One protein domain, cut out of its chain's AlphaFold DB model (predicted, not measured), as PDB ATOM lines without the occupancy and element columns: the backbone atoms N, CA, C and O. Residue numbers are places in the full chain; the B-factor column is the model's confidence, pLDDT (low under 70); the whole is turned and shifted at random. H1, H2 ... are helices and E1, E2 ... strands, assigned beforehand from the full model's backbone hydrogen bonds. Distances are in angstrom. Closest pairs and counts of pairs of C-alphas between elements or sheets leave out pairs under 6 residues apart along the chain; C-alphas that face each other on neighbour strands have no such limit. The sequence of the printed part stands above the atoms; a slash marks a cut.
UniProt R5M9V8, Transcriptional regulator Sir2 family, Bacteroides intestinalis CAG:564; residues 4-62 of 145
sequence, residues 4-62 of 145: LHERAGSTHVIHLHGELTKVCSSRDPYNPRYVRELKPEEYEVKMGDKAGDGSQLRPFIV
ATOM      1  N   LEU A   4      39.772  18.936 -45.937       96.75
ATOM      2  CA  LEU A   4      39.904  17.478 -46.027       96.75
ATOM      3  C   LEU A   4      40.015  16.987 -47.475       96.75
ATOM      4  O   LEU A   4      40.726  16.012 -47.719       96.75
ATOM      5  N   HIS A   5      39.382  17.668 -48.435       97.62
ATOM      6  CA  HIS A   5      39.504  17.340 -49.857       97.62
ATOM      7  C   HIS A   5      40.941  17.518 -50.360       97.62
ATOM      8  O   HIS A   5      41.480  16.616 -51.006       97.62
ATOM      9  N   GLU A   6      41.577  18.636 -50.025       97.00
ATOM     10  CA  GLU A   6      42.958  18.960 -50.381       97.00
ATOM     11  C   GLU A   6      43.933  18.001 -49.708       97.00
ATOM     12  O   GLU A   6      44.822  17.455 -50.358       97.00
ATOM     13  N   ARG A   7      43.733  17.723 -48.414       96.31
ATOM     14  CA  ARG A   7      44.550  16.751 -47.670       96.31
ATOM     15  C   ARG A   7      44.424  15.332 -48.222       96.31
ATOM     16  O   ARG A   7      45.378  14.565 -48.121       96.31
ATOM     17  N   ALA A   8      43.278  14.986 -48.804       97.19
ATOM     18  CA  ALA A   8      43.071  13.728 -49.517       97.19
ATOM     19  C   ALA A   8      43.654  13.729 -50.948       97.19
ATOM     20  O   ALA A   8      43.628  12.691 -51.607       97.19
ATOM     21  N   GLY A   9      44.195  14.859 -51.422       98.00
ATOM     22  CA  GLY A   9      44.859  14.997 -52.721       98.00
ATOM     23  C   GLY A   9      44.023  15.658 -53.822       98.00
ATOM     24  O   GLY A   9      44.466  15.696 -54.969       98.00
ATOM     25  N   SER A  10      42.832  16.184 -53.515       97.75
ATOM     26  CA  SER A  10      42.023  16.928 -54.495       97.75
ATOM     27  C   SER A  10      42.700  18.258 -54.827       97.75
ATOM     28  O   SER A  10      43.044  19.018 -53.927       97.75
ATOM     29  N   THR A  11      42.882  18.556 -56.113       96.75
ATOM     30  CA  THR A  11      43.584  19.772 -56.572       96.75
ATOM     31  C   THR A  11      42.658  20.869 -57.089       96.75
ATOM     32  O   THR A  11      43.079  22.014 -57.204       96.75
ATOM     33  N   HIS A  12      41.404  20.532 -57.397       96.62
ATOM     34  CA  HIS A  12      40.400  21.458 -57.919       96.62
ATOM     35  C   HIS A  12      39.203  21.471 -56.968       96.62
ATOM     36  O   HIS A  12      38.255  20.706 -57.139       96.62
ATOM     37  N   VAL A  13      39.288  22.299 -55.927       97.38
ATOM     38  CA  VAL A  13      38.262  22.421 -54.882       97.38
ATOM     39  C   VAL A  13      37.712  23.843 -54.893       97.38
ATOM     40  O   VAL A  13      38.470  24.807 -54.829       97.38
ATOM     41  N   ILE A  14      36.387  23.969 -54.975       97.50
ATOM     42  CA  ILE A  14      35.685  25.251 -54.879       97.50
ATOM     43  C   ILE A  14      35.029  25.328 -53.502       97.50
ATOM     44  O   ILE A  14      34.019  24.670 -53.238       97.50
ATOM     45  N   HIS A  15      35.588  26.148 -52.614       97.25
ATOM     46  CA  HIS A  15      35.014  26.400 -51.292       97.25
ATOM     47  C   HIS A  15      33.911  27.451 -51.367       97.25
ATOM     48  O   HIS A  15      34.146  28.628 -51.107       97.25
ATOM     49  N   LEU A  16      32.681  27.023 -51.665       97.44
ATOM     50  CA  LEU A  16      31.525  27.930 -51.752       97.44
ATOM     51  C   LEU A  16      31.359  28.812 -50.512       97.44
ATOM     52  O   LEU A  16      31.066  29.997 -50.618       97.44
ATOM     53  N   HIS A  17      31.563  28.234 -49.333       97.12
ATOM     54  CA  HIS A  17      31.363  28.940 -48.077       97.12
ATOM     55  C   HIS A  17      32.675  29.456 -47.452       97.12
ATOM     56  O   HIS A  17      32.664  29.943 -46.327       97.12
ATOM     57  N   GLY A  18      33.797  29.419 -48.171       96.00
ATOM     58  CA  GLY A  18      35.100  29.833 -47.647       96.00
ATOM     59  C   GLY A  18      35.859  28.720 -46.916       96.00
ATOM     60  O   GLY A  18      35.515  27.537 -46.987       96.00
ATOM     61  N   GLU A  19      36.930  29.102 -46.227       96.38
ATOM     62  CA  GLU A  19      37.975  28.203 -45.735       96.38
ATOM     63  C   GLU A  19      38.319  28.513 -44.277       96.38
ATOM     64  O   GLU A  19      38.660  29.637 -43.912       96.38
ATOM     65  N   LEU A  20      38.259  27.486 -43.430       93.88
ATOM     66  CA  LEU A  20      38.464  27.596 -41.985       93.88
ATOM     67  C   LEU A  20      39.901  27.985 -41.626       93.88
ATOM     68  O   LEU A  20      40.139  28.586 -40.582       93.88
ATOM     69  N   THR A  21      40.857  27.651 -42.489       93.88
ATOM     70  CA  THR A  21      42.278  27.956 -42.310       93.88
ATOM     71  C   THR A  21      42.640  29.366 -42.770       93.88
ATOM     72  O   THR A  21      43.813  29.720 -42.776       93.88
ATOM     73  N   LYS A  22      41.656  30.198 -43.133       96.06
ATOM     74  CA  LYS A  22      41.871  31.563 -43.614       96.06
ATOM     75  C   LYS A  22      41.114  32.597 -42.785       96.06
ATOM     76  O   LYS A  22      40.066  32.337 -42.193       96.06
ATOM     77  N   VAL A  23      41.640  33.816 -42.794       96.94
ATOM     78  CA  VAL A  23      41.006  35.021 -42.243       96.94
ATOM     79  C   VAL A  23      40.897  36.101 -43.305       96.94
ATOM     80  O   VAL A  23      41.673  36.114 -44.259       96.94
ATOM     81  N   CYS A  24      39.942  37.010 -43.135       97.19
ATOM     82  CA  CYS A  24      39.683  38.111 -44.052       97.19
ATOM     83  C   CYS A  24      39.272  39.405 -43.333       97.19
ATOM     84  O   CYS A  24      39.020  39.422 -42.124       97.19
ATOM     85  N   SER A  25      39.206  40.502 -44.093       97.50
ATOM     86  CA  SER A  25      38.661  41.788 -43.644       97.50
ATOM     87  C   SER A  25      37.169  41.671 -43.320       97.50
ATOM     88  O   SER A  25      36.401  41.089 -44.080       97.50
ATOM     89  N   SER A  26      36.723  42.277 -42.218       96.88
ATOM     90  CA  SER A  26      35.291  42.378 -41.915       96.88
ATOM     91  C   SER A  26      34.550  43.403 -42.775       96.88
ATOM     92  O   SER A  26      33.320  43.402 -42.789       96.88
ATOM     93  N   ARG A  27      35.274  44.281 -43.478       96.69
ATOM     94  CA  ARG A  27      34.703  45.296 -44.374       96.69
ATOM     95  C   ARG A  27      34.647  44.821 -45.824       96.69
ATOM     96  O   ARG A  27      33.692  45.143 -46.522       96.69
ATOM     97  N   ASP A  28      35.668  44.095 -46.264       95.62
ATOM     98  CA  ASP A  28      35.835  43.625 -47.639       95.62
ATOM     99  C   ASP A  28      36.369  42.175 -47.638       95.62
ATOM    100  O   ASP A  28      37.559  41.934 -47.879       95.62
ATOM    101  N   PRO A  29      35.516  41.196 -47.274       95.69
ATOM    102  CA  PRO A  29      35.940  39.835 -46.934       95.69
ATOM    103  C   PRO A  29      36.493  39.034 -48.112       95.69
ATOM    104  O   PRO A  29      37.238  38.083 -47.891       95.69
ATOM    105  N   TYR A  30      36.159  39.411 -49.347       94.06
ATOM    106  CA  TYR A  30      36.549  38.675 -50.553       94.06
ATOM    107  C   TYR A  30      37.671  39.352 -51.339       94.06
ATOM    108  O   TYR A  30      38.059  38.868 -52.398       94.06
ATOM    109  N   ASN A  31      38.226  40.454 -50.829       95.19
ATOM    110  CA  ASN A  31      39.384  41.089 -51.437       95.19
ATOM    111  C   ASN A  31      40.645  40.262 -51.162       95.19
ATOM    112  O   ASN A  31      41.091  40.207 -50.011       95.19
ATOM    113  N   PRO A  32      41.285  39.675 -52.192       93.88
ATOM    114  CA  PRO A  32      42.409  38.762 -51.991       93.88
ATOM    115  C   PRO A  32      43.604  39.402 -51.278       93.88
ATOM    116  O   PRO A  32      44.411  38.699 -50.682       93.88
ATOM    117  N   ARG A  33      43.715  40.739 -51.293       95.69
ATOM    118  CA  ARG A  33      44.763  41.472 -50.564       95.69
ATOM    119  C   ARG A  33      44.635  41.353 -49.047       95.69
ATOM    120  O   ARG A  33      45.617  41.579 -48.346       95.69
ATOM    121  N   TYR A  34      43.436  41.063 -48.546       95.81
ATOM    122  CA  TYR A  34      43.134  40.982 -47.117       95.81
ATOM    123  C   TYR A  34      42.804  39.563 -46.656       95.81
ATOM    124  O   TYR A  34      42.576  39.366 -45.464       95.81
ATOM    125  N   VAL A  35      42.798  38.590 -47.572       96.44
ATOM    126  CA  VAL A  35      42.666  37.169 -47.243       96.44
ATOM    127  C   VAL A  35      44.042  36.610 -46.899       96.44
ATOM    128  O   VAL A  35      45.014  36.824 -47.624       96.44
ATOM    129  N   ARG A  36      44.135  35.891 -45.781       94.69
ATOM    130  CA  ARG A  36      45.395  35.348 -45.269       94.69
ATOM    131  C   ARG A  36      45.198  33.947 -44.711       94.69
ATOM    132  O   ARG A  36      44.267  33.725 -43.945       94.69
ATOM    133  N   GLU A  37      46.118  33.045 -45.035       94.75
ATOM    134  CA  GLU A  37      46.217  31.728 -44.399       94.75
ATOM    135  C   GLU A  37      46.703  31.861 -42.945       94.75
ATOM    136  O   GLU A  37      47.642  32.611 -42.649       94.75
ATOM    137  N   LEU A  38      46.071  31.120 -42.044       91.62
ATOM    138  CA  LEU A  38      46.493  30.943 -40.664       91.62
ATOM    139  C   LEU A  38      47.521  29.818 -40.576       91.62
ATOM    140  O   LEU A  38      47.351  28.739 -41.148       91.62
ATOM    141  N   LYS A  39      48.586  30.047 -39.811       90.31
ATOM    142  CA  LYS A  39      49.495  28.977 -39.396       90.31
ATOM    143  C   LYS A  39      48.839  28.122 -38.305       90.31
ATOM    144  O   LYS A  39      47.966  28.622 -37.599       90.31
ATOM    145  N   PRO A  40      49.280  26.868 -38.093       86.62
ATOM    146  CA  PRO A  40      48.745  26.016 -37.026       86.62
ATOM    147  C   PRO A  40      48.787  26.651 -35.628       86.62
ATOM    148  O   PRO A  40      47.928  26.369 -34.796       86.62
ATOM    149  N   GLU A  41      49.761  27.526 -35.366       90.12
ATOM    150  CA  GLU A  41      49.898  28.233 -34.089       90.12
ATOM    151  C   GLU A  41      48.935  29.431 -33.956       90.12
ATOM    152  O   GLU A  41      48.734  29.936 -32.852       90.12
ATOM    153  N   GLU A  42      48.320  29.884 -35.053       88.00
ATOM    154  CA  GLU A  42      47.381  31.010 -35.120       88.00
ATOM    155  C   GLU A  42      45.922  30.521 -35.051       88.00
ATOM    156  O   GLU A  42      45.109  30.780 -35.934       88.00
ATOM    157  N   TYR A  43      45.584  29.786 -33.992       82.19
ATOM    158  CA  TYR A  43      44.258  29.176 -33.811       82.19
ATOM    159  C   TYR A  43      43.170  30.152 -33.327       82.19
ATOM    160  O   TYR A  43      42.008  29.762 -33.198       82.19
ATOM    161  N   GLU A  44      43.525  31.403 -33.031       87.44
ATOM    162  CA  GLU A  44      42.600  32.431 -32.554       87.44
ATOM    163  C   GLU A  44      42.789  33.759 -33.298       87.44
ATOM    164  O   GLU A  44      43.909  34.157 -33.616       87.44
ATOM    165  N   VAL A  45      41.676  34.461 -33.533       89.06
ATOM    166  CA  VAL A  45      41.654  35.849 -34.013       89.06
ATOM    167  C   VAL A  45      41.115  36.717 -32.887       89.06
ATOM    168  O   VAL A  45      39.974  36.541 -32.452       89.06
ATOM    169  N   LYS A  46      41.929  37.648 -32.400       92.38
ATOM    170  CA  LYS A  46      41.583  38.519 -31.277       92.38
ATOM    171  C   LYS A  46      40.883  39.772 -31.766       92.38
ATOM    172  O   LYS A  46      41.140  40.295 -32.853       92.38
ATOM    173  N   MET A  47      40.028  40.313 -30.905       93.50
ATOM    174  CA  MET A  47      39.543  41.676 -31.089       93.50
ATOM    175  C   MET A  47      40.733  42.637 -31.091       93.50
ATOM    176  O   MET A  47      41.544  42.631 -30.168       93.50
ATOM    177  N   GLY A  48      40.829  43.455 -32.134       94.69
ATOM    178  CA  GLY A  48      41.964  44.336 -32.387       94.69
ATOM    179  C   GLY A  48      42.956  43.810 -33.425       94.69
ATOM    180  O   GLY A  48      43.748  44.614 -33.914       94.69
ATOM    181  N   ASP A  49      42.889  42.534 -33.819       94.81
ATOM    182  CA  ASP A  49      43.675  42.023 -34.942       94.81
ATOM    183  C   ASP A  49      43.118  42.604 -36.243       94.81
ATOM    184  O   ASP A  49      41.975  42.339 -36.620       94.81
ATOM    185  N   LYS A  50      43.903  43.451 -36.912       96.56
ATOM    186  CA  LYS A  50      43.429  44.221 -38.065       96.56
ATOM    187  C   LYS A  50      43.845  43.614 -39.394       96.56
ATOM    188  O   LYS A  50      44.975  43.160 -39.559       96.56
ATOM    189  N   ALA A  51      42.939  43.685 -40.360       96.88
ATOM    190  CA  ALA A  51      43.241  43.452 -41.762       96.88
ATOM    191  C   ALA A  51      44.032  44.634 -42.353       96.88
ATOM    192  O   ALA A  51      44.177  45.692 -41.731       96.88
ATOM    193  N   GLY A  52      44.523  44.475 -43.585       94.88
ATOM    194  CA  GLY A  52      45.307  45.504 -44.284       94.88
ATOM    195  C   GLY A  52      44.560  46.822 -44.537       94.88
ATOM    196  O   GLY A  52      45.196  47.851 -44.739       94.88
ATOM    197  N   ASP A  53      43.227  46.818 -44.474       96.75
ATOM    198  CA  ASP A  53      42.362  48.004 -44.567       96.75
ATOM    199  C   ASP A  53      42.021  48.638 -43.202       96.75
ATOM    200  O   ASP A  53      41.196  49.559 -43.115       96.75
ATOM    201  N   GLY A  54      42.625  48.134 -42.122       97.12
ATOM    202  CA  GLY A  54      42.402  48.575 -40.749       97.12
ATOM    203  C   GLY A  54      41.096  48.086 -40.114       97.12
ATOM    204  O   GLY A  54      40.821  48.466 -38.971       97.12
ATOM    205  N   SER A  55      40.289  47.281 -40.815       97.81
ATOM    206  CA  SER A  55      39.106  46.624 -40.245       97.81
ATOM    207  C   SER A  55      39.492  45.437 -39.357       97.81
ATOM    208  O   SER A  55      40.646  45.017 -39.333       97.81
ATOM    209  N   GLN A  56      38.530  44.902 -38.609       97.75
ATOM    210  CA  GLN A  56      38.726  43.713 -37.777       97.75
ATOM    211  C   GLN A  56      38.904  42.473 -38.666       97.75
ATOM    212  O   GLN A  56      38.099  42.250 -39.568       97.75
ATOM    213  N   LEU A  57      39.908  41.640 -38.385       97.06
ATOM    214  CA  LEU A  57      40.001  40.310 -38.983       97.06
ATOM    215  C   LEU A  57      38.855  39.434 -38.482       97.06
ATOM    216  O   LEU A  57      38.524  39.433 -37.293       97.06
ATOM    217  N   ARG A  58      38.289  38.649 -39.391       95.94
ATOM    218  CA  ARG A  58      37.309  37.601 -39.102       95.94
ATOM    219  C   ARG A  58      37.675  36.318 -39.854       95.94
ATOM    220  O   ARG A  58      38.455  36.389 -40.803       95.94
ATOM    221  N   PRO A  59      37.118  35.155 -39.478       95.81
ATOM    222  CA  PRO A  59      37.259  33.941 -40.275       95.81
ATOM    223  C   PRO A  59      36.786  34.164 -41.716       95.81
ATOM    224  O   PRO A  59      35.758  34.817 -41.932       95.81
ATOM    225  N   PHE A  60      37.514  33.601 -42.682       96.88
ATOM    226  CA  PHE A  60      37.154  33.630 -44.100       96.88
ATOM    227  C   PHE A  60      36.063  32.596 -44.390       96.88
ATOM    228  O   PHE A  60      36.271  31.577 -45.040       96.88
ATOM    229  N   ILE A  61      34.896  32.856 -43.818       96.56
ATOM    230  CA  ILE A  61      33.741  31.971 -43.780       96.56
ATOM    231  C   ILE A  61      32.516  32.799 -44.146       96.56
ATOM    232  O   ILE A  61      32.309  33.867 -43.566       96.56
ATOM    233  N   VAL A  62      31.707  32.282 -45.068       96.81
ATOM    234  CA  VAL A  62      30.411  32.850 -45.446       96.81
ATOM    235  C   VAL A  62      29.414  32.600 -44.318       96.81
ATOM    236  O   VAL A  62      29.160  31.455 -43.936       96.81
TER     237      VAL A  62
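This is residues 4 to 62 of the 145 residues of the protein "Transcriptional regulator Sir2 family" of Bacteroides intestinalis CAG:564 (UniProt R5M9V8). With little regular structure, this is a two-stranded hairpin, E1 and E2, with a long looping stretch, residues 26 to 56, between its strands, and a leading arm holding helix H1, of which residues 6 to 12 stick out. The 59 printed residues hold H1, E1, E2 in that order, 17 residues in named elements, class mixed. It is only just compact, close to loose, radius of gyration of the C-alphas 12.2 A, spanning 35 by 24 by 17 A.

H1, residues 4 to 7, begins at C-alpha 4 (39.904, 17.478, -46.027). E1, residues 18 to 25, measures 13.1 A between end C-alphas and bends by 117 degrees at residue 21. E2, residues 57 to 61, measures 11.5 A, ending at C-alpha 61 (33.741, 31.971, -43.780).

Hairpin strands E1 and E2 are antiparallel at 141 degrees, with N 24 and O 58 within hydrogen-bond range at 2.8 A. Residues 22 to 23 pair antiparallel with 36 to 37. H1, too short for an O i to N i+4 pair, is apart from E2.

The farthest C-alphas, Ala 8 and Gly 54, are 35.9 A apart. The printed part has no cut; the E1 to E2 link is long. No printed residue is under 70 in pLDDT.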